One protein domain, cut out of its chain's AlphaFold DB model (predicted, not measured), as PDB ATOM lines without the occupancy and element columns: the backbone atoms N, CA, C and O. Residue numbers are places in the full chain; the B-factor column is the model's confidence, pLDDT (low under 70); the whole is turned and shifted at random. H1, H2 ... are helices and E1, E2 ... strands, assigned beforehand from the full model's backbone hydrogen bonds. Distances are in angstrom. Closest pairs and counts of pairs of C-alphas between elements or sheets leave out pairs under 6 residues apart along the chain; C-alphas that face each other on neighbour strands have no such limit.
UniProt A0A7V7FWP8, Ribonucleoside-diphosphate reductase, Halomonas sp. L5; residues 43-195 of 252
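What this domain is: This is residues 43 to 195 of the 252 residues of the protein "Ribonucleoside-diphosphate reductase" of Halomonas sp. L5 (UniProt A0A7V7FWP8). A five-stranded sheet curls round helix H3 like part of a barrel, and the long hairpin of E2 and E3 reaches to one end, where H4 crosses over it. H1 runs beside E3, and H2 packs between H1 and H3. The printed part has 153 residues, with named elements in the order E1 E2 E3 H1 H2 E4 E5 H3 H4; the sheet order is E3 - E2 - E1 - E4 - E5, all antiparallel, and the class is mixed. It is compact, with a radius of gyration of the C-alphas of 16.3 A and spans of 52 by 35 by 25 A.

How they stand to each other: Look first at E1, residues 43 to 52, E2, residues 55 to 72, and E3, residues 75 to 86: two hairpins in a meander, each strand the antiparallel neighbour of the one before, with N 48 and O 59 2.9 A apart and N 68 and O 79 2.8 A apart. E4, residues 132 to 136, neighbours E1, with N 51 and O 133 2.9 A apart, and forms a hairpin with E5, residues 142 to 145, with N 134 and O 143 3.0 A apart. H3, residues 148 to 162, is on one face, making two layers, helix and sheet; its closest C-alphas to E4 are Ala 151 and Cys 134, 5.8 A. H4, residues 175 to 188, lies over E3 and E2, across the strands at 72 degrees to E3 on the local plane, its height over the sheet 8.7 A. H1, residues 94 to 112, is on the sheet, its closest C-alphas to E3 being Ser 107 and Glu 84, 4.5 A. H2, residues 115 to 122, touches H3, closest C-alphas Val 119 and Ala 153, 5.7 A, and forms a helical hairpin with H1, closest C-alphas Val 115 and Ala 109, 4.9 A. Every O i to N i+4 pair is within hydrogen-bond range in H2, H3 and H4, and 14 of 15 in H1.

Where its parts are: Find C-alpha 43 at (76.546, 9.822, 62.924), where E1 begins its 27.3 A. E2 runs 48.5 A, bending by 65 degrees at residue 69, and E3 33.3 A. H1 runs 27.4 A, H3 21.2 A, and H4 19.8 A to C-alpha 188 at (95.288, 12.945, 64.839).

The domain as a whole: The C-alphas farthest apart, of Glu 54 and Gly 74, are 53.7 A apart. The printed part has no cut; the link from H3 to H4 is long. Residues 89 to 95 have pLDDT under 70.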
ATOM      1  N   ALA A  43      77.370   9.829  64.121       93.88
ATOM      2  CA  ALA A  43      76.546   9.822  62.924       93.88
ATOM      3  C   ALA A  43      76.796  11.051  62.057       93.88
ATOM      4  O   ALA A  43      76.944  12.170  62.551       93.88
ATOM      5  N   VAL A  44      76.784  10.841  60.744       94.88
ATOM      6  CA  VAL A  44      76.764  11.909  59.748       94.88
ATOM      7  C   VAL A  44      75.309  12.231  59.443       94.88
ATOM      8  O   VAL A  44      74.549  11.338  59.077       94.88
ATOM      9  N   SER A  45      74.924  13.499  59.590       94.38
ATOM     10  CA  SER A  45      73.609  14.006  59.197       94.38
ATOM     11  C   SER A  45      73.753  14.887  57.966       94.38
ATOM     12  O   SER A  45      74.426  15.918  58.007       94.38
ATOM     13  N   GLU A  46      73.125  14.485  56.866       94.12
ATOM     14  CA  GLU A  46      73.212  15.179  55.591       94.12
ATOM     15  C   GLU A  46      71.838  15.610  55.095       94.12
ATOM     16  O   GLU A  46      70.880  14.836  55.050       94.12
ATOM     17  N   LYS A  47      71.751  16.876  54.686       93.31
ATOM     18  CA  LYS A  47      70.572  17.426  54.027       93.31
ATOM     19  C   LYS A  47      70.736  17.304  52.521       93.31
ATOM     20  O   LYS A  47      71.491  18.064  51.918       93.31
ATOM     21  N   ILE A  48      69.961  16.422  51.909       91.81
ATOM     22  CA  ILE A  48      69.979  16.228  50.462       91.81
ATOM     23  C   ILE A  48      68.811  16.972  49.809       91.81
ATOM     24  O   ILE A  48      67.722  17.115  50.374       91.81
ATOM     25  N   SER A  49      69.038  17.472  48.597       91.94
ATOM     26  CA  SER A  49      67.994  18.053  47.757       91.94
ATOM     27  C   SER A  49      68.087  17.452  46.369       91.94
ATOM     28  O   SER A  49      69.159  17.446  45.764       91.94
ATOM     29  N   TYR A  50      66.956  16.974  45.872       93.00
ATOM     30  CA  TYR A  50      66.849  16.414  44.536       93.00
ATOM     31  C   TYR A  50      65.615  16.964  43.829       93.00
ATOM     32  O   TYR A  50      64.697  17.494  44.463       93.00
ATOM     33  N   VAL A  51      65.636  16.900  42.503       94.44
ATOM     34  CA  VAL A  51      64.550  17.358  41.635       94.44
ATOM     35  C   VAL A  51      64.132  16.185  40.761       94.44
ATOM     36  O   VAL A  51      64.940  15.705  39.969       94.44
ATOM     37  N   GLY A  52      62.898  15.724  40.945       91.94
ATOM     38  CA  GLY A  52      62.274  14.670  40.145       91.94
ATOM     39  C   GLY A  52      60.967  15.152  39.514       91.94
ATOM     40  O   GLY A  52      60.709  16.356  39.451       91.94
ATOM     41  N   ALA A  53      60.124  14.210  39.088       89.50
ATOM     42  CA  ALA A  53      58.842  14.490  38.432       89.50
ATOM     43  C   ALA A  53      57.886  15.346  39.279       89.50
ATOM     44  O   ALA A  53      57.227  16.245  38.771       89.50
ATOM     45  N   GLU A  54      57.850  15.097  40.587       86.94
ATOM     46  CA  GLU A  54      57.003  15.818  41.549       86.94
ATOM     47  C   GLU A  54      57.639  17.141  42.018       86.94
ATOM     48  O   GLU A  54      57.183  17.778  42.967       86.94
ATOM     49  N   GLY A  55      58.715  17.570  41.353       91.19
ATOM     50  CA  GLY A  55      59.442  18.790  41.658       91.19
ATOM     51  C   GLY A  55      60.586  18.578  42.648       91.19
ATOM     52  O   GLY A  55      61.211  17.517  42.729       91.19
ATOM     53  N   ARG A  56      60.932  19.650  43.365       90.88
ATOM     54  CA  ARG A  56      62.093  19.681  44.259       90.88
ATOM     55  C   ARG A  56      61.727  19.185  45.653       90.88
ATOM     56  O   ARG A  56      60.963  19.840  46.357       90.88
ATOM     57  N   LYS A  57      62.383  18.116  46.101       88.75
ATOM     58  CA  LYS A  57      62.280  17.590  47.468       88.75
ATOM     59  C   LYS A  57      63.563  17.886  48.254       88.75
ATOM     60  O   LYS A  57      64.654  18.070  47.695       88.75
ATOM     61  N   LYS A  58      63.423  18.006  49.575       89.81
ATOM     62  CA  LYS A  58      64.527  18.167  50.531       89.81
ATOM     63  C   LYS A  58      64.311  17.180  51.656       89.81
ATOM     64  O   LYS A  58      63.257  17.210  52.284       89.81
ATOM     65  N   VAL A  59      65.302  16.344  51.909       88.06
ATOM     66  CA  VAL A  59      65.204  15.293  52.920       88.06
ATOM     67  C   VAL A  59      66.507  15.213  53.703       88.06
ATOM     68  O   VAL A  59      67.535  15.733  53.266       88.06
ATOM     69  N   TYR A  60      66.444  14.621  54.889       90.50
ATOM     70  CA  TYR A  60      67.607  14.429  55.746       90.50
ATOM     71  C   TYR A  60      67.930  12.944  55.805       90.50
ATOM     72  O   TYR A  60      67.029  12.110  55.862       90.50
ATOM     73  N   LEU A  61      69.216  12.637  55.785       92.50
ATOM     74  CA  LEU A  61      69.750  11.291  55.837       92.50
ATOM     75  C   LEU A  61      70.767  11.234  56.969       92.50
ATOM     76  O   LEU A  61      71.646  12.088  57.053       92.50
ATOM     77  N   LEU A  62      70.635  10.239  57.836       94.88
ATOM     78  CA  LEU A  62      71.565   9.981  58.922       94.88
ATOM     79  C   LEU A  62      72.228   8.624  58.714       94.88
ATOM     80  O   LEU A  62      71.545   7.631  58.459       94.88
ATOM     81  N   VAL A  63      73.552   8.585  58.838       96.88
ATOM     82  CA  VAL A  63      74.345   7.352  58.780       96.88
ATOM     83  C   VAL A  63      75.192   7.268  60.036       96.88
ATOM     84  O   VAL A  63      76.052   8.120  60.250       96.88
ATOM     85  N   SER A  64      74.935   6.258  60.862       96.19
ATOM     86  CA  SER A  64      75.675   6.008  62.098       96.19
ATOM     87  C   SER A  64      76.798   5.011  61.856       96.19
ATOM     88  O   SER A  64      76.621   4.012  61.149       96.19
ATOM     89  N   PHE A  65      77.926   5.256  62.506       95.62
ATOM     90  CA  PHE A  65      79.137   4.463  62.410       95.62
ATOM     91  C   PHE A  65      79.546   3.932  63.782       95.62
ATOM     92  O   PHE A  65      79.235   4.525  64.817       95.62
ATOM     93  N   MET A  66      80.252   2.804  63.791       94.38
ATOM     94  CA  MET A  66      80.865   2.266  65.003       94.38
ATOM     95  C   MET A  66      82.194   1.572  64.691       94.38
ATOM     96  O   MET A  66      82.368   1.064  63.576       94.38
ATOM     97  N   PRO A  67      83.118   1.512  65.663       94.81
ATOM     98  CA  PRO A  67      84.291   0.663  65.556       94.81
ATOM     99  C   PRO A  67      83.892  -0.812  65.598       94.81
ATOM    100  O   PRO A  67      83.029  -1.219  66.378       94.81
ATOM    101  N   VAL A  68      84.535  -1.608  64.753       95.50
ATOM    102  CA  VAL A  68      84.366  -3.054  64.672       95.50
ATOM    103  C   VAL A  68      85.743  -3.692  64.712       95.50
ATOM    104  O   VAL A  68      86.610  -3.377  63.893       95.50
ATOM    105  N   GLU A  69      85.933  -4.561  65.697       95.25
ATOM    106  CA  GLU A  69      87.157  -5.334  65.874       95.25
ATOM    107  C   GLU A  69      87.158  -6.554  64.946       95.25
ATOM    108  O   GLU A  69      86.107  -7.092  64.595       95.25
ATOM    109  N   GLY A  70      88.351  -6.988  64.559       93.94
ATOM    110  CA  GLY A  70      88.578  -8.233  63.838       93.94
ATOM    111  C   GLY A  70      90.035  -8.661  63.937       93.94
ATOM    112  O   GLY A  70      90.832  -8.061  64.667       93.94
ATOM    113  N   VAL A  71      90.385  -9.699  63.189       93.81
ATOM    114  CA  VAL A  71      91.733 -10.264  63.140       93.81
ATOM    115  C   VAL A  71      92.154 -10.398  61.682       93.81
ATOM    116  O   VAL A  71      91.464 -11.047  60.899       93.81
ATOM    117  N   LEU A  72      93.274  -9.772  61.326       91.56
ATOM    118  CA  LEU A  72      93.918  -9.907  60.020       91.56
ATOM    119  C   LEU A  72      95.365 -10.338  60.216       91.56
ATOM    120  O   LEU A  72      96.083  -9.715  61.002       91.56
ATOM    121  N   ASP A  73      95.790 -11.382  59.511       88.88
ATOM    122  CA  ASP A  73      97.133 -11.958  59.614       88.88
ATOM    123  C   ASP A  73      97.536 -12.233  61.077       88.88
ATOM    124  O   ASP A  73      98.650 -11.928  61.521       88.88
ATOM    125  N   GLY A  74      96.587 -12.732  61.879       87.00
ATOM    126  CA  GLY A  74      96.769 -12.983  63.313       87.00
ATOM    127  C   GLY A  74      96.906 -11.734  64.199       87.00
ATOM    128  O   GLY A  74      97.154 -11.862  65.401       87.00
ATOM    129  N   LYS A  75      96.742 -10.521  63.657       90.19
ATOM    130  CA  LYS A  75      96.779  -9.254  64.406       90.19
ATOM    131  C   LYS A  75      95.375  -8.717  64.626       90.19
ATOM    132  O   LYS A  75      94.572  -8.647  63.701       90.19
ATOM    133  N   ARG A  76      95.097  -8.260  65.850       93.56
ATOM    134  CA  ARG A  76      93.854  -7.538  66.142       93.56
ATOM    135  C   ARG A  76      93.863  -6.193  65.437       93.56
ATOM    136  O   ARG A  76      94.797  -5.408  65.601       93.56
ATOM    137  N   VAL A  77      92.805  -5.934  64.694       95.38
ATOM    138  CA  VAL A  77      92.602  -4.695  63.953       95.38
ATOM    139  C   VAL A  77      91.225  -4.131  64.257       95.38
ATOM    140  O   VAL A  77      90.315  -4.854  64.659       95.38
ATOM    141  N   VAL A  78      91.070  -2.825  64.064       96.25
ATOM    142  CA  VAL A  78      89.793  -2.136  64.236       96.25
ATOM    143  C   VAL A  78      89.558  -1.264  63.021       96.25
ATOM    144  O   VAL A  78      90.445  -0.516  62.609       96.25
ATOM    145  N   ILE A  79      88.358  -1.357  62.465       96.44
ATOM    146  CA  ILE A  79      87.886  -0.473  61.400       96.44
ATOM    147  C   ILE A  79      86.621   0.235  61.855       96.44
ATOM    148  O   ILE A  79      85.908  -0.243  62.736       96.44
ATOM    149  N   GLU A  80      86.293   1.348  61.218       95.44
ATOM    150  CA  GLU A  80      84.967   1.931  61.360       95.44
ATOM    151  C   GLU A  80      84.026   1.402  60.277       95.44
ATOM    152  O   GLU A  80      84.360   1.408  59.092       95.44
ATOM    153  N   ARG A  81      82.819   0.988  60.677       96.50
ATOM    154  CA  ARG A  81      81.770   0.533  59.760       96.50
ATOM    155  C   ARG A  81      80.484   1.332  59.923       96.50
ATOM    156  O   ARG A  81      80.130   1.678  61.053       96.50
ATOM    157  N   PRO A  82      79.740   1.575  58.830       97.06
ATOM    158  CA  PRO A  82      78.356   2.012  58.933       97.06
ATOM    159  C   PRO A  82      77.501   0.879  59.511       97.06
ATOM    160  O   PRO A  82      77.667  -0.289  59.151       97.06
ATOM    161  N   VAL A  83      76.565   1.215  60.396       96.25
ATOM    162  CA  VAL A  83      75.733   0.220  61.103       96.25
ATOM    163  C   VAL A  83      74.252   0.539  61.141       96.25
ATOM    164  O   VAL A  83      73.424  -0.342  61.404       96.25
ATOM    165  N   GLU A  84      73.903   1.789  60.867       95.44
ATOM    166  CA  GLU A  84      72.527   2.245  60.856       95.44
ATOM    167  C   GLU A  84      72.350   3.373  59.848       95.44
ATOM    168  O   GLU A  84      73.147   4.307  59.787       95.44
ATOM    169  N   PHE A  85      71.276   3.267  59.078       95.38
ATOM    170  CA  PHE A  85      70.795   4.272  58.150       95.38
ATOM    171  C   PHE A  85      69.425   4.712  58.630       95.38
ATOM    172  O   PHE A  85      68.550   3.884  58.899       95.38
ATOM    173  N   PHE A  86      69.237   6.017  58.740       90.75
ATOM    174  CA  PHE A  86      67.998   6.587  59.224       90.75
ATOM    175  C   PHE A  86      67.564   7.750  58.348       90.75
ATOM    176  O   PHE A  86      68.358   8.584  57.916       90.75
ATOM    177  N   PHE A  87      66.265   7.797  58.097       87.31
ATOM    178  CA  PHE A  87      65.639   8.823  57.290       87.31
ATOM    179  C   PHE A  87      64.478   9.406  58.097       87.31
ATOM    180  O   PHE A  87      63.419   8.778  58.186       87.31
ATOM    181  N   PRO A  88      64.656  10.570  58.746       77.31
ATOM    182  CA  PRO A  88      63.584  11.234  59.473       77.31
ATOM    183  C   PRO A  88      62.550  11.784  58.484       77.31
ATOM    184  O   PRO A  88      62.640  12.917  58.016       77.31
ATOM    185  N   SER A  89      61.552  10.969  58.154       66.38
ATOM    186  CA  SER A  89      60.370  11.372  57.390       66.38
ATOM    187  C   SER A  89      59.132  11.411  58.288       66.38
ATOM    188  O   SER A  89      58.961  10.541  59.142       66.38
ATOM    189  N   GLY A  90      58.255  12.407  58.101       62.69
ATOM    190  CA  GLY A  90      57.029  12.576  58.895       62.69
ATOM    191  C   GLY A  90      56.144  11.328  58.833       62.69
ATOM    192  O   GLY A  90      55.611  11.009  57.782       62.69
ATOM    193  N   GLN A  91      56.007  10.608  59.942       51.66
ATOM    194  CA  GLN A  91      55.738   9.161  60.048       51.66
ATOM    195  C   GLN A  91      54.462   8.568  59.390       51.66
ATOM    196  O   GLN A  91      54.200   7.386  59.592       51.66
ATOM    197  N   LEU A  92      53.661   9.313  58.616       52.12
ATOM    198  CA  LEU A  92      52.284   8.921  58.263       52.12
ATOM    199  C   LEU A  92      51.936   8.824  56.760       52.12
ATOM    200  O   LEU A  92      50.805   8.457  56.457       52.12
ATOM    201  N   SER A  93      52.840   9.101  55.810       61.59
ATOM    202  CA  SER A  93      52.552   8.876  54.375       61.59
ATOM    203  C   SER A  93      52.977   7.472  53.911       61.59
ATOM    204  O   SER A  93      53.905   6.874  54.459       61.59
ATOM    205  N   SER A  94      52.308   6.930  52.888       62.41
ATOM    206  CA  SER A  94      52.634   5.623  52.286       62.41
ATOM    207  C   SER A  94      54.048   5.583  51.695       62.41
ATOM    208  O   SER A  94      54.755   4.589  51.843       62.41
ATOM    209  N   GLU A  95      54.498   6.688  51.101       66.69
ATOM    210  CA  GLU A  95      55.865   6.864  50.596       66.69
ATOM    211  C   GLU A  95      56.908   6.714  51.715       66.69
ATOM    212  O   GLU A  95      57.968   6.118  51.521       66.69
ATOM    213  N   HIS A  96      56.586   7.168  52.928       70.50
ATOM    214  CA  HIS A  96      57.490   7.079  54.072       70.50
ATOM    215  C   HIS A  96      57.581   5.665  54.667       70.50
ATOM    216  O   HIS A  96      58.595   5.338  55.293       70.50
ATOM    217  N   GLN A  97      56.581   4.800  54.457       77.69
ATOM    218  CA  GLN A  97      56.638   3.407  54.920       77.69
ATOM    219  C   GLN A  97      57.712   2.617  54.169       77.69
ATOM    220  O   GLN A  97      58.532   1.949  54.802       77.69
ATOM    221  N   TRP A  98      57.759   2.751  52.839       80.56
ATOM    222  CA  TRP A  98      58.772   2.095  52.012       80.56
ATOM    223  C   TRP A  98      60.169   2.625  52.305       80.56
ATOM    224  O   TRP A  98      61.076   1.827  52.512       80.56
ATOM    225  N   ILE A  99      60.332   3.946  52.448       81.00
ATOM    226  CA  ILE A  99      61.615   4.542  52.849       81.00
ATOM    227  C   ILE A  99      62.076   3.959  54.188       81.00
ATOM    228  O   ILE A  99      63.214   3.508  54.314       81.00
ATOM    229  N   THR A 100      61.189   3.901  55.181       84.44
ATOM    230  CA  THR A 100      61.531   3.346  56.495       84.44
ATOM    231  C   THR A 100      61.905   1.863  56.401       84.44
ATOM    232  O   THR A 100      62.872   1.432  57.032       84.44
ATOM    233  N   ALA A 101      61.171   1.071  55.613       88.56
ATOM    234  CA  ALA A 101      61.481  -0.336  55.381       88.56
ATOM    235  C   ALA A 101      62.854  -0.505  54.707       88.56
ATOM    236  O   ALA A 101      63.679  -1.275  55.197       88.56
ATOM    237  N   THR A 102      63.144   0.269  53.658       91.44
ATOM    238  CA  THR A 102      64.435   0.257  52.959       91.44
ATOM    239  C   THR A 102      65.586   0.623  53.892       91.44
ATOM    240  O   THR A 102      66.591  -0.080  53.904       91.44
ATOM    241  N   MET A 103      65.442   1.652  54.733       93.50
ATOM    242  CA  MET A 103      66.490   2.051  55.683       93.50
ATOM    243  C   MET A 103      66.741   0.989  56.761       93.50
ATOM    244  O   MET A 103      67.890   0.728  57.126       93.50
ATOM    245  N   ARG A 104      65.687   0.310  57.234       92.94
ATOM    246  CA  ARG A 104      65.818  -0.825  58.164       92.94
ATOM    247  C   ARG A 104      66.542  -2.005  57.518       92.94
ATOM    248  O   ARG A 104      67.461  -2.548  58.132       92.94
ATOM    249  N   SER A 105      66.174  -2.358  56.287       95.38
ATOM    250  CA  SER A 105      66.833  -3.417  55.512       95.38
ATOM    251  C   SER A 105      68.292  -3.077  55.213       95.38
ATOM    252  O   SER A 105      69.170  -3.917  55.396       95.38
ATOM    253  N   LEU A 106      68.587  -1.828  54.847       96.75
ATOM    254  CA  LEU A 106      69.951  -1.371  54.594       96.75
ATOM    255  C   LEU A 106      70.802  -1.377  55.872       96.75
ATOM    256  O   LEU A 106      71.955  -1.793  55.847       96.75
ATOM    257  N   SER A 107      70.222  -1.000  57.013       96.38
ATOM    258  CA  SER A 107      70.890  -1.103  58.319       96.38
ATOM    259  C   SER A 107      71.201  -2.554  58.697       96.38
ATOM    260  O   SER A 107      72.247  -2.841  59.277       96.38
ATOM    261  N   LEU A 108      70.307  -3.491  58.361       96.31
ATOM    262  CA  LEU A 108      70.570  -4.920  58.529       96.31
ATOM    263  C   LEU A 108      71.717  -5.385  57.620       96.31
ATOM    264  O   LEU A 108      72.591  -6.109  58.094       96.31
ATOM    265  N   ALA A 109      71.758  -4.925  56.367       96.94
ATOM    266  CA  ALA A 109      72.853  -5.208  55.439       96.94
ATOM    267  C   ALA A 109      74.207  -4.671  55.932       96.94
ATOM    268  O   ALA A 109      75.223  -5.358  55.848       96.94
ATOM    269  N   ALA A 110      74.209  -3.480  56.532       96.81
ATOM    270  CA  ALA A 110      75.372  -2.869  57.179       96.81
ATOM    271  C   ALA A 110      75.935  -3.731  58.301       96.81
ATOM    272  O   ALA A 110      77.114  -4.089  58.288       96.81
ATOM    273  N   ARG A 111      75.064  -4.151  59.218       96.25
ATOM    274  CA  ARG A 111      75.426  -5.064  60.304       96.25
ATOM    275  C   ARG A 111      75.852  -6.442  59.800       96.25
ATOM    276  O   ARG A 111      76.691  -7.081  60.427       96.25
ATOM    277  N   GLY A 112      75.302  -6.882  58.672       95.38
ATOM    278  CA  GLY A 112      75.661  -8.131  58.005       95.38
ATOM    279  C   GLY A 112      76.951  -8.085  57.179       95.38
ATOM    280  O   GLY A 112      77.396  -9.140  56.747       95.38
ATOM    281  N   GLY A 113      77.549  -6.908  56.962       95.38
ATOM    282  CA  GLY A 113      78.821  -6.774  56.240       95.38
ATOM    283  C   GLY A 113      78.710  -6.737  54.713       95.38
ATOM    284  O   GLY A 113      79.697  -6.977  54.029       95.38
ATOM    285  N   TYR A 114      77.528  -6.433  54.167       96.56
ATOM    286  CA  TYR A 114      77.283  -6.385  52.714       96.56
ATOM    287  C   TYR A 114      76.553  -5.106  52.265       96.56
ATOM    288  O   TYR A 114      75.838  -5.071  51.262       96.56
ATOM    289  N   VAL A 115      76.712  -4.018  53.025       97.44
ATOM    290  CA  VAL A 115      76.110  -2.713  52.697       97.44
ATOM    291  C   VAL A 115      76.589  -2.155  51.368       97.44
ATOM    292  O   VAL A 115      75.802  -1.528  50.671       97.44
ATOM    293  N   THR A 116      77.842  -2.394  50.993       97.50
ATOM    294  CA  THR A 116      78.422  -1.881  49.749       97.50
ATOM    295  C   THR A 116      77.664  -2.421  48.542       97.50
ATOM    296  O   THR A 116      77.220  -1.657  47.688       97.50
ATOM    297  N   GLN A 117      77.395  -3.726  48.540       97.62
ATOM    298  CA  GLN A 117      76.567  -4.389  47.538       97.62
ATOM    299  C   GLN A 117      75.122  -3.882  47.598       97.62
ATOM    300  O   GLN A 117      74.549  -3.549  46.565       97.62
ATOM    301  N   ALA A 118      74.550  -3.746  48.799       97.69
ATOM    302  CA  ALA A 118      73.181  -3.260  48.961       97.69
ATOM    303  C   ALA A 118      72.991  -1.827  48.422       97.69
ATOM    304  O   ALA A 118      72.005  -1.550  47.744       97.69
ATOM    305  N   VAL A 119      73.936  -0.917  48.678       97.88
ATOM    306  CA  VAL A 119      73.919   0.451  48.132       97.88
ATOM    307  C   VAL A 119      74.097   0.423  46.615       97.88
ATOM    308  O   VAL A 119      73.352   1.105  45.909       97.88
ATOM    309  N   ALA A 120      75.026  -0.386  46.101       97.56
ATOM    310  CA  ALA A 120      75.241  -0.539  44.664       97.56
ATOM    311  C   ALA A 120      73.994  -1.078  43.939       97.56
ATOM    312  O   ALA A 120      73.678  -0.620  42.842       97.56
ATOM    313  N   ASP A 121      73.247  -1.996  44.552       97.56
ATOM    314  CA  ASP A 121      71.994  -2.502  43.992       97.56
ATOM    315  C   ASP A 121      70.863  -1.474  44.076       97.56
ATOM    316  O   ASP A 121      70.116  -1.311  43.110       97.56
ATOM    317  N   LEU A 122      70.775  -0.693  45.158       96.62
ATOM    318  CA  LEU A 122      69.819   0.418  45.241       96.62
ATOM    319  C   LEU A 122      70.063   1.484  44.160       96.62
ATOM    320  O   LEU A 122      69.109   2.099  43.685       96.62
ATOM    321  N   ARG A 123      71.315   1.679  43.719       96.25
ATOM    322  CA  ARG A 123      71.641   2.579  42.600       96.25
ATOM    323  C   ARG A 123      71.090   2.117  41.250       96.25
ATOM    324  O   ARG A 123      70.973   2.946  40.356       96.25
ATOM    325  N   LYS A 124      70.749   0.835  41.099       96.25
ATOM    326  CA  LYS A 124      70.201   0.257  39.859       96.25
ATOM    327  C   LYS A 124      68.675   0.325  39.793       96.25
ATOM    328  O   LYS A 124      68.092  -0.048  38.779       96.25
ATOM    329  N   VAL A 125      68.013   0.752  40.871       95.06
ATOM    330  CA  VAL A 125      66.553   0.865  40.902       95.06
ATOM    331  C   VAL A 125      66.125   1.957  39.926       95.06
ATOM    332  O   VAL A 125      66.475   3.123  40.103       95.06
ATOM    333  N   ALA A 126      65.341   1.576  38.924       93.94
ATOM    334  CA  ALA A 126      64.764   2.483  37.941       93.94
ATOM    335  C   ALA A 126      63.267   2.699  38.197       93.94
ATOM    336  O   ALA A 126      62.606   1.889  38.851       93.94
ATOM    337  N   TRP A 127      62.730   3.791  37.662       91.25
ATOM    338  CA  TRP A 127      61.295   4.078  37.637       91.25
ATOM    339  C   TRP A 127      60.868   4.647  36.274       91.25
ATOM    340  O   TRP A 127      61.696   4.942  35.414       91.25
ATOM    341  N   ASP A 128      59.570   4.832  36.078       90.69
ATOM    342  CA  ASP A 128      58.967   5.346  34.844       90.69
ATOM    343  C   ASP A 128      58.692   6.863  34.868       90.69
ATOM    344  O   ASP A 128      58.378   7.452  33.836       90.69
ATOM    345  N   LYS A 129      58.863   7.529  36.017       89.06
ATOM    346  CA  LYS A 129      58.592   8.971  36.183       89.06
ATOM    347  C   LYS A 129      59.717   9.896  35.670       89.06
ATOM    348  O   LYS A 129      59.617  11.112  35.805       89.06
ATOM    349  N   GLY A 130      60.768   9.355  35.048       91.06
ATOM    350  CA  GLY A 130      61.853  10.126  34.417       91.06
ATOM    351  C   GLY A 130      62.992  10.539  35.360       91.06
ATOM    352  O   GLY A 130      62.904  10.399  36.569       91.06
ATOM    353  N   LEU A 131      64.108  11.031  34.826       95.31
ATOM    354  CA  LEU A 131      65.353  11.177  35.597       95.31
ATOM    355  C   LEU A 131      65.241  12.096  36.826       95.31
ATOM    356  O   LEU A 131      64.627  13.163  36.788       95.31
ATOM    357  N   VAL A 132      65.931  11.714  37.902       95.69
ATOM    358  CA  VAL A 132      66.048  12.500  39.135       95.69
ATOM    359  C   VAL A 132      67.413  13.169  39.190       95.69
ATOM    360  O   VAL A 132      68.446  12.507  39.245       95.69
ATOM    361  N   ARG A 133      67.436  14.502  39.228       96.75
ATOM    362  CA  ARG A 133      68.671  15.271  39.414       96.75
ATOM    363  C   ARG A 133      69.020  15.342  40.897       96.75
ATOM    364  O   ARG A 133      68.269  15.937  41.673       96.75
ATOM    365  N   CYS A 134      70.179  14.819  41.289       95.31
ATOM    366  CA  CYS A 134      70.670  14.891  42.665       95.31
ATOM    367  C   CYS A 134      72.199  14.949  42.709       95.31
ATOM    368  O   CYS A 134      72.862  14.058  42.186       95.31
ATOM    369  N   GLY A 135      72.735  15.981  43.368       93.81
ATOM    370  CA  GLY A 135      74.173  16.163  43.558       93.81
ATOM    371  C   GLY A 135      74.944  16.600  42.308       93.81
ATOM    372  O   GLY A 135      74.368  16.925  41.265       93.81
ATOM    373  N   MET A 136      76.267  16.632  42.457       93.25
ATOM    374  CA  MET A 136      77.238  16.937  41.406       93.25
ATOM    375  C   MET A 136      78.280  15.817  41.347       93.25
ATOM    376  O   MET A 136      78.575  15.193  42.367       93.25
ATOM    377  N   ASN A 137      78.844  15.574  40.169       89.69
ATOM    378  CA  ASN A 137      80.006  14.703  40.021       89.69
ATOM    379  C   ASN A 137      81.312  15.435  40.372       89.69
ATOM    380  O   ASN A 137      81.304  16.634  40.658       89.69
ATOM    381  N   ARG A 138      82.442  14.717  40.306       83.31
ATOM    382  CA  ARG A 138      83.781  15.264  40.588       83.31
ATOM    383  C   ARG A 138      84.173  16.457  39.709       83.31
ATOM    384  O   ARG A 138      84.932  17.313  40.136       83.31
ATOM    385  N   TRP A 139      83.588  16.572  38.518       86.50
ATOM    386  CA  TRP A 139      83.811  17.691  37.595       86.50
ATOM    387  C   TRP A 139      82.800  18.836  37.767       86.50
ATOM    388  O   TRP A 139      82.680  19.690  36.889       86.50
ATOM    389  N   GLY A 140      82.008  18.834  38.844       88.69
ATOM    390  CA  GLY A 140      81.014  19.872  39.124       88.69
ATOM    391  C   GLY A 140      79.776  19.841  38.220       88.69
ATOM    392  O   GLY A 140      78.984  20.783  38.240       88.69
ATOM    393  N   LYS A 141      79.573  18.781  37.428       93.56
ATOM    394  CA  LYS A 141      78.381  18.638  36.578       93.56
ATOM    395  C   LYS A 141      77.237  17.977  37.354       93.56
ATOM    396  O   LYS A 141      77.495  17.070  38.148       93.56
ATOM    397  N   PRO A 142      75.975  18.370  37.102       94.88
ATOM    398  CA  PRO A 142      74.818  17.731  37.719       94.88
ATOM    399  C   PRO A 142      74.757  16.228  37.450       94.88
ATOM    400  O   PRO A 142      74.928  15.795  36.312       94.88
ATOM    401  N   MET A 143      74.458  15.459  38.493       95.50
ATOM    402  CA  MET A 143      74.205  14.023  38.389       95.50
ATOM    403  C   MET A 143      72.710  13.750  38.209       95.50
ATOM    404  O   MET A 143      71.869  14.370  38.870       95.50
ATOM    405  N   PHE A 144      72.398  12.810  37.320       96.56
ATOM    406  CA  PHE A 144      71.049  12.321  37.046       96.56
ATOM    407  C   PHE A 144      70.982  10.829  37.362       96.56
ATOM    408  O   PHE A 144      71.928  10.098  37.079       96.56
ATOM    409  N   HIS A 145      69.871  10.409  37.957       96.62
ATOM    410  CA  HIS A 145      69.651   9.050  38.442       96.62
ATOM    411  C   HIS A 145      68.325   8.513  37.912       96.62
ATOM    412  O   HIS A 145      67.381   9.280  37.711       96.62
ATOM    413  N   ASP A 146      68.240   7.196  37.748       96.19
ATOM    414  CA  ASP A 146      67.074   6.536  37.153       96.19
ATOM    415  C   ASP A 146      65.866   6.439  38.093       96.19
ATOM    416  O   ASP A 146      64.813   5.983  37.668       96.19
ATOM    417  N   SER A 147      65.993   6.843  39.362       94.69
ATOM    418  CA  SER A 147      64.887   6.950  40.323       94.69
ATOM    419  C   SER A 147      65.257   7.805  41.542       94.69
ATOM    420  O   SER A 147      66.428   8.129  41.771       94.69
ATOM    421  N   GLU A 148      64.265   8.138  42.380       91.62
ATOM    422  CA  GLU A 148      64.509   8.775  43.688       91.62
ATOM    423  C   GLU A 148      65.315   7.860  44.625       91.62
ATOM    424  O   GLU A 148      66.167   8.337  45.377       91.62
ATOM    425  N   VAL A 149      65.098   6.542  44.544       92.94
ATOM    426  CA  VAL A 149      65.844   5.543  45.322       92.94
ATOM    427  C   VAL A 149      67.314   5.545  44.913       92.94
ATOM    428  O   VAL A 149      68.182   5.618  45.782       92.94
ATOM    429  N   ALA A 150      67.598   5.554  43.609       95.62
ATOM    430  CA  ALA A 150      68.960   5.617  43.092       95.62
ATOM    431  C   ALA A 150      69.665   6.927  43.489       95.62
ATOM    432  O   ALA A 150      70.831   6.904  43.884       95.62
ATOM    433  N   ALA A 151      68.949   8.057  43.481       94.88
ATOM    434  CA  ALA A 151      69.473   9.344  43.943       94.88
ATOM    435  C   ALA A 151      69.821   9.352  45.448       94.88
ATOM    436  O   ALA A 151      70.862   9.881  45.855       94.88
ATOM    437  N   ILE A 152      68.973   8.745  46.287       94.06
ATOM    438  CA  ILE A 152      69.250   8.583  47.722       94.06
ATOM    439  C   ILE A 152      70.424   7.621  47.936       94.06
ATOM    440  O   ILE A 152      71.311   7.923  48.729       94.06
ATOM    441  N   ALA A 153      70.475   6.503  47.209       96.19
ATOM    442  CA  ALA A 153      71.566   5.533  47.289       96.19
ATOM    443  C   ALA A 153      72.912   6.144  46.884       96.19
ATOM    444  O   ALA A 153      73.912   5.940  47.569       96.19
ATOM    445  N   TRP A 154      72.932   6.967  45.833       96.38
ATOM    446  CA  TRP A 154      74.109   7.755  45.476       96.38
ATOM    447  C   TRP A 154      74.513   8.706  46.608       96.38
ATOM    448  O   TRP A 154      75.685   8.782  46.954       96.38
ATOM    449  N   SER A 155      73.557   9.383  47.249       96.00
ATOM    450  CA  SER A 155      73.862  10.270  48.381       96.00
ATOM    451  C   SER A 155      74.439   9.506  49.581       96.00
ATOM    452  O   SER A 155      75.389   9.971  50.208       96.00
ATOM    453  N   ILE A 156      73.919   8.305  49.866       97.12
ATOM    454  CA  ILE A 156      74.484   7.385  50.864       97.12
ATOM    455  C   ILE A 156      75.920   7.012  50.489       97.12
ATOM    456  O   ILE A 156      76.806   7.110  51.334       97.12
ATOM    457  N   GLN A 157      76.166   6.634  49.231       97.25
ATOM    458  CA  GLN A 157      77.515   6.348  48.740       97.25
ATOM    459  C   GLN A 157      78.454   7.532  48.998       97.25
ATOM    460  O   GLN A 157      79.547   7.313  49.507       97.25
ATOM    461  N   GLN A 158      78.023   8.774  48.756       96.06
ATOM    462  CA  GLN A 158      78.869   9.945  49.012       96.06
ATOM    463  C   GLN A 158      79.170  10.167  50.497       96.06
ATOM    464  O   GLN A 158      80.274  10.598  50.830       96.06
ATOM    465  N   ILE A 159      78.235   9.850  51.397       96.38
ATOM    466  CA  ILE A 159      78.498   9.859  52.844       96.38
ATOM    467  C   ILE A 159      79.559   8.815  53.193       96.38
ATOM    468  O   ILE A 159      80.519   9.125  53.896       96.38
ATOM    469  N   LEU A 160      79.401   7.589  52.689       97.38
ATOM    470  CA  LEU A 160      80.334   6.496  52.954       97.38
ATOM    471  C   LEU A 160      81.718   6.766  52.355       97.38
ATOM    472  O   LEU A 160      82.720   6.498  53.014       97.38
ATOM    473  N   TYR A 161      81.779   7.350  51.157       96.12
ATOM    474  CA  TYR A 161      83.016   7.802  50.530       96.12
ATOM    475  C   TYR A 161      83.700   8.862  51.385       96.12
ATOM    476  O   TYR A 161      84.837   8.664  51.785       96.12
ATOM    477  N   ARG A 162      83.003   9.942  51.770       94.00
ATOM    478  CA  ARG A 162      83.578  10.999  52.624       94.00
ATOM    479  C   ARG A 162      84.014  10.504  53.999       94.00
ATOM    480  O   ARG A 162      84.923  11.082  54.584       94.00
ATOM    481  N   ARG A 163      83.380   9.450  54.517       94.50
ATOM    482  CA  ARG A 163      83.796   8.792  55.762       94.50
ATOM    483  C   ARG A 163      84.962   7.814  55.565       94.50
ATOM    484  O   ARG A 163      85.474   7.269  56.535       94.50
ATOM    485  N   GLY A 164      85.402   7.612  54.326       95.19
ATOM    486  CA  GLY A 164      86.510   6.741  53.970       95.19
ATOM    487  C   GLY A 164      86.153   5.256  53.965       95.19
ATOM    488  O   GLY A 164      87.068   4.441  53.987       95.19
ATOM    489  N   PHE A 165      84.869   4.891  53.948       97.19
ATOM    490  CA  PHE A 165      84.420   3.495  53.907       97.19
ATOM    491  C   PHE A 165      84.333   2.936  52.476       97.19
ATOM    492  O   PHE A 165      84.661   1.773  52.246       97.19
ATOM    493  N   LEU A 166      83.906   3.769  51.521       97.38
ATOM    494  CA  LEU A 166      83.905   3.460  50.087       97.38
ATOM    495  C   LEU A 166      84.947   4.305  49.353       97.38
ATOM    496  O   LEU A 166      85.398   5.327  49.875       97.38
ATOM    497  N   ASP A 167      85.328   3.873  48.155       95.06
ATOM    498  CA  ASP A 167      86.091   4.696  47.219       95.06
ATOM    499  C   ASP A 167      85.172   5.665  46.444       95.06
ATOM    500  O   ASP A 167      83.959   5.729  46.673       95.06
ATOM    501  N   GLN A 168      85.760   6.458  45.546       90.62
ATOM    502  CA  GLN A 168      85.029   7.458  44.762       90.62
ATOM    503  C   GLN A 168      83.973   6.822  43.840       90.62
ATOM    504  O   GLN A 168      82.908   7.406  43.617       90.62
ATOM    505  N   ASP A 169      84.247   5.627  43.322       92.38
ATOM    506  CA  ASP A 169      83.370   4.920  42.391       92.38
ATOM    507  C   ASP A 169      82.272   4.125  43.123       92.38
ATOM    508  O   ASP A 169      81.219   3.826  42.551       92.38
ATOM    509  N   GLY A 170      82.437   3.910  44.430       94.75
ATOM    510  CA  GLY A 170      81.501   3.212  45.308       94.75
ATOM    511  C   GLY A 170      81.905   1.777  45.625       94.75
ATOM    512  O   GLY A 170      81.078   1.025  46.141       94.75
ATOM    513  N   ASN A 171      83.143   1.385  45.329       97.19
ATOM    514  CA  ASN A 171      83.664   0.077  45.694       97.19
ATOM    515  C   ASN A 171      84.155   0.066  47.142       97.19
ATOM    516  O   ASN A 171      84.431   1.100  47.762       97.19
ATOM    517  N   GLN A 172      84.251  -1.143  47.688       97.25
ATOM    518  CA  GLN A 172      84.732  -1.359  49.041       97.25
ATOM    519  C   GLN A 172      86.225  -1.039  49.120       97.25
ATOM    520  O   GLN A 172      87.030  -1.669  48.438       97.25
ATOM    521  N   VAL A 173      86.588  -0.107  49.999       97.19
ATOM    522  CA  VAL A 173      87.992   0.170  50.324       97.19
ATOM    523  C   VAL A 173      88.603  -1.069  51.000       97.19
ATOM    524  O   VAL A 173      87.916  -1.661  51.848       97.19
ATOM    525  N   PRO A 174      89.850  -1.457  50.661       96.50
ATOM    526  CA  PRO A 174      90.558  -2.567  51.299       96.50
ATOM    527  C   PRO A 174      90.612  -2.438  52.824       96.50
ATOM    528  O   PRO A 174      90.618  -1.335  53.375       96.50
ATOM    529  N   VAL A 175      90.640  -3.568  53.534       95.75
ATOM    530  CA  VAL A 175      90.545  -3.550  55.002       95.75
ATOM    531  C   VAL A 175      91.763  -2.867  55.616       95.75
ATOM    532  O   VAL A 175      91.630  -2.118  56.578       95.75
ATOM    533  N   GLU A 176      92.935  -3.071  55.030       95.38
ATOM    534  CA  GLU A 176      94.215  -2.508  55.453       95.38
ATOM    535  C   GLU A 176      94.177  -0.972  55.439       95.38
ATOM    536  O   GLU A 176      94.619  -0.306  56.385       95.38
ATOM    537  N   ASP A 177      93.557  -0.402  54.406       96.31
ATOM    538  CA  ASP A 177      93.346   1.037  54.280       96.31
ATOM    539  C   ASP A 177      92.346   1.544  55.323       96.31
ATOM    540  O   ASP A 177      92.557   2.597  55.926       96.31
ATOM    541  N   LEU A 178      91.269   0.798  55.588       96.62
ATOM    542  CA  LEU A 178      90.290   1.153  56.622       96.62
ATOM    543  C   LEU A 178      90.899   1.145  58.026       96.62
ATOM    544  O   LEU A 178      90.612   2.042  58.822       96.62
ATOM    545  N   VAL A 179      91.760   0.168  58.318       96.19
ATOM    546  CA  VAL A 179      92.514   0.097  59.579       96.19
ATOM    547  C   VAL A 179      93.411   1.321  59.709       96.19
ATOM    548  O   VAL A 179      93.398   1.995  60.740       96.19
ATOM    549  N   SER A 180      94.132   1.661  58.640       94.94
ATOM    550  CA  SER A 180      95.017   2.826  58.603       94.94
ATOM    551  C   SER A 180      94.246   4.135  58.806       94.94
ATOM    552  O   SER A 180      94.649   4.976  59.610       94.94
ATOM    553  N   ARG A 181      93.087   4.296  58.151       95.00
ATOM    554  CA  ARG A 181      92.204   5.469  58.299       95.00
ATOM    555  C   ARG A 181      91.635   5.592  59.712       95.00
ATOM    556  O   ARG A 181      91.584   6.696  60.258       95.00
ATOM    557  N   TYR A 182      91.230   4.476  60.318       94.25
ATOM    558  CA  TYR A 182      90.734   4.464  61.693       94.25
ATOM    559  C   TYR A 182      91.840   4.834  62.689       94.25
ATOM    560  O   TYR A 182      91.651   5.731  63.513       94.25
ATOM    561  N   ALA A 183      93.021   4.220  62.566       93.19
ATOM    562  CA  ALA A 183      94.183   4.531  63.398       93.19
ATOM    563  C   ALA A 183      94.611   6.001  63.263       93.19
ATOM    564  O   ALA A 183      94.834   6.672  64.271       93.19
ATOM    565  N   HIS A 184      94.644   6.527  62.033       91.81
ATOM    566  CA  HIS A 184      94.926   7.935  61.763       91.81
ATOM    567  C   HIS A 184      93.943   8.856  62.493       91.81
ATOM    568  O   HIS A 184      94.357   9.821  63.133       91.81
ATOM    569  N   ARG A 185      92.638   8.552  62.457       91.44
ATOM    570  CA  ARG A 185      91.641   9.352  63.177       91.44
ATOM    571  C   ARG A 185      91.872   9.355  64.684       91.44
ATOM    572  O   ARG A 185      91.738  10.408  65.299       91.44
ATOM    573  N   LEU A 186      92.208   8.210  65.279       91.19
ATOM    574  CA  LEU A 186      92.504   8.146  66.714       91.19
ATOM    575  C   LEU A 186      93.771   8.928  67.073       91.19
ATOM    576  O   LEU A 186      93.798   9.583  68.110       91.19
ATOM    577  N   ALA A 187      94.800   8.872  66.226       92.69
ATOM    578  CA  ALA A 187      96.073   9.541  66.471       92.69
ATOM    579  C   ALA A 187      95.993  11.067  66.288       92.69
ATOM    580  O   ALA A 187      96.538  11.813  67.099       92.69
ATOM    581  N   HIS A 188      95.313  11.532  65.236       90.75
ATOM    582  CA  HIS A 188      95.288  12.945  64.839       90.75
ATOM    583  C   HIS A 188      94.005  13.687  65.241       90.75
ATOM    584  O   HIS A 188      93.945  14.910  65.143       90.75
ATOM    585  N   GLY A 189      92.968  12.976  65.690       89.00
ATOM    586  CA  GLY A 189      91.713  13.565  66.162       89.00
ATOM    587  C   GLY A 189      90.778  14.080  65.062       89.00
ATOM    588  O   GLY A 189      89.726  14.633  65.375       89.00
ATOM    589  N   HIS A 190      91.115  13.890  63.784       86.44
ATOM    590  CA  HIS A 190      90.250  14.239  62.657       86.44
ATOM    591  C   HIS A 190      90.087  13.058  61.689       86.44
ATOM    592  O   HIS A 190      91.000  12.239  61.548       86.44
ATOM    593  N   PRO A 191      88.923  12.924  61.028       86.75
ATOM    594  CA  PRO A 191      88.687  11.837  60.088       86.75
ATOM    595  C   PRO A 191      89.569  11.972  58.839       86.75
ATOM    596  O   PRO A 191      90.080  13.054  58.533       86.75
ATOM    597  N   TRP A 192      89.710  10.857  58.117       90.31
ATOM    598  CA  TRP A 192      90.218  10.864  56.747       90.31
ATOM    599  C   TRP A 192      89.392  11.832  55.894       90.31
ATOM    600  O   TRP A 192      88.178  11.947  56.076       90.31
ATOM    601  N   GLN A 193      90.063  12.524  54.980       88.69
ATOM    602  CA  GLN A 193      89.430  13.439  54.043       88.69
ATOM    603  C   GLN A 193      89.649  12.929  52.618       88.69
ATOM    604  O   GLN A 193      90.736  12.424  52.326       88.69
ATOM    605  N   PRO A 194      88.642  13.061  51.739       87.94
ATOM    606  CA  PRO A 194      88.832  12.847  50.314       87.94
ATOM    607  C   PRO A 194      90.014  13.667  49.790       87.94
ATOM    608  O   PRO A 194      90.141  14.826  50.197       87.94
ATOM    609  N   PRO A 195      90.836  13.107  48.888       87.19
ATOM    610  CA  PRO A 195      91.884  13.871  48.235       87.19
ATOM    611  C   PRO A 195      91.282  15.077  47.511       87.19
ATOM    612  O   PRO A 195      90.177  15.025  46.964       87.19
TER     613      PRO A 195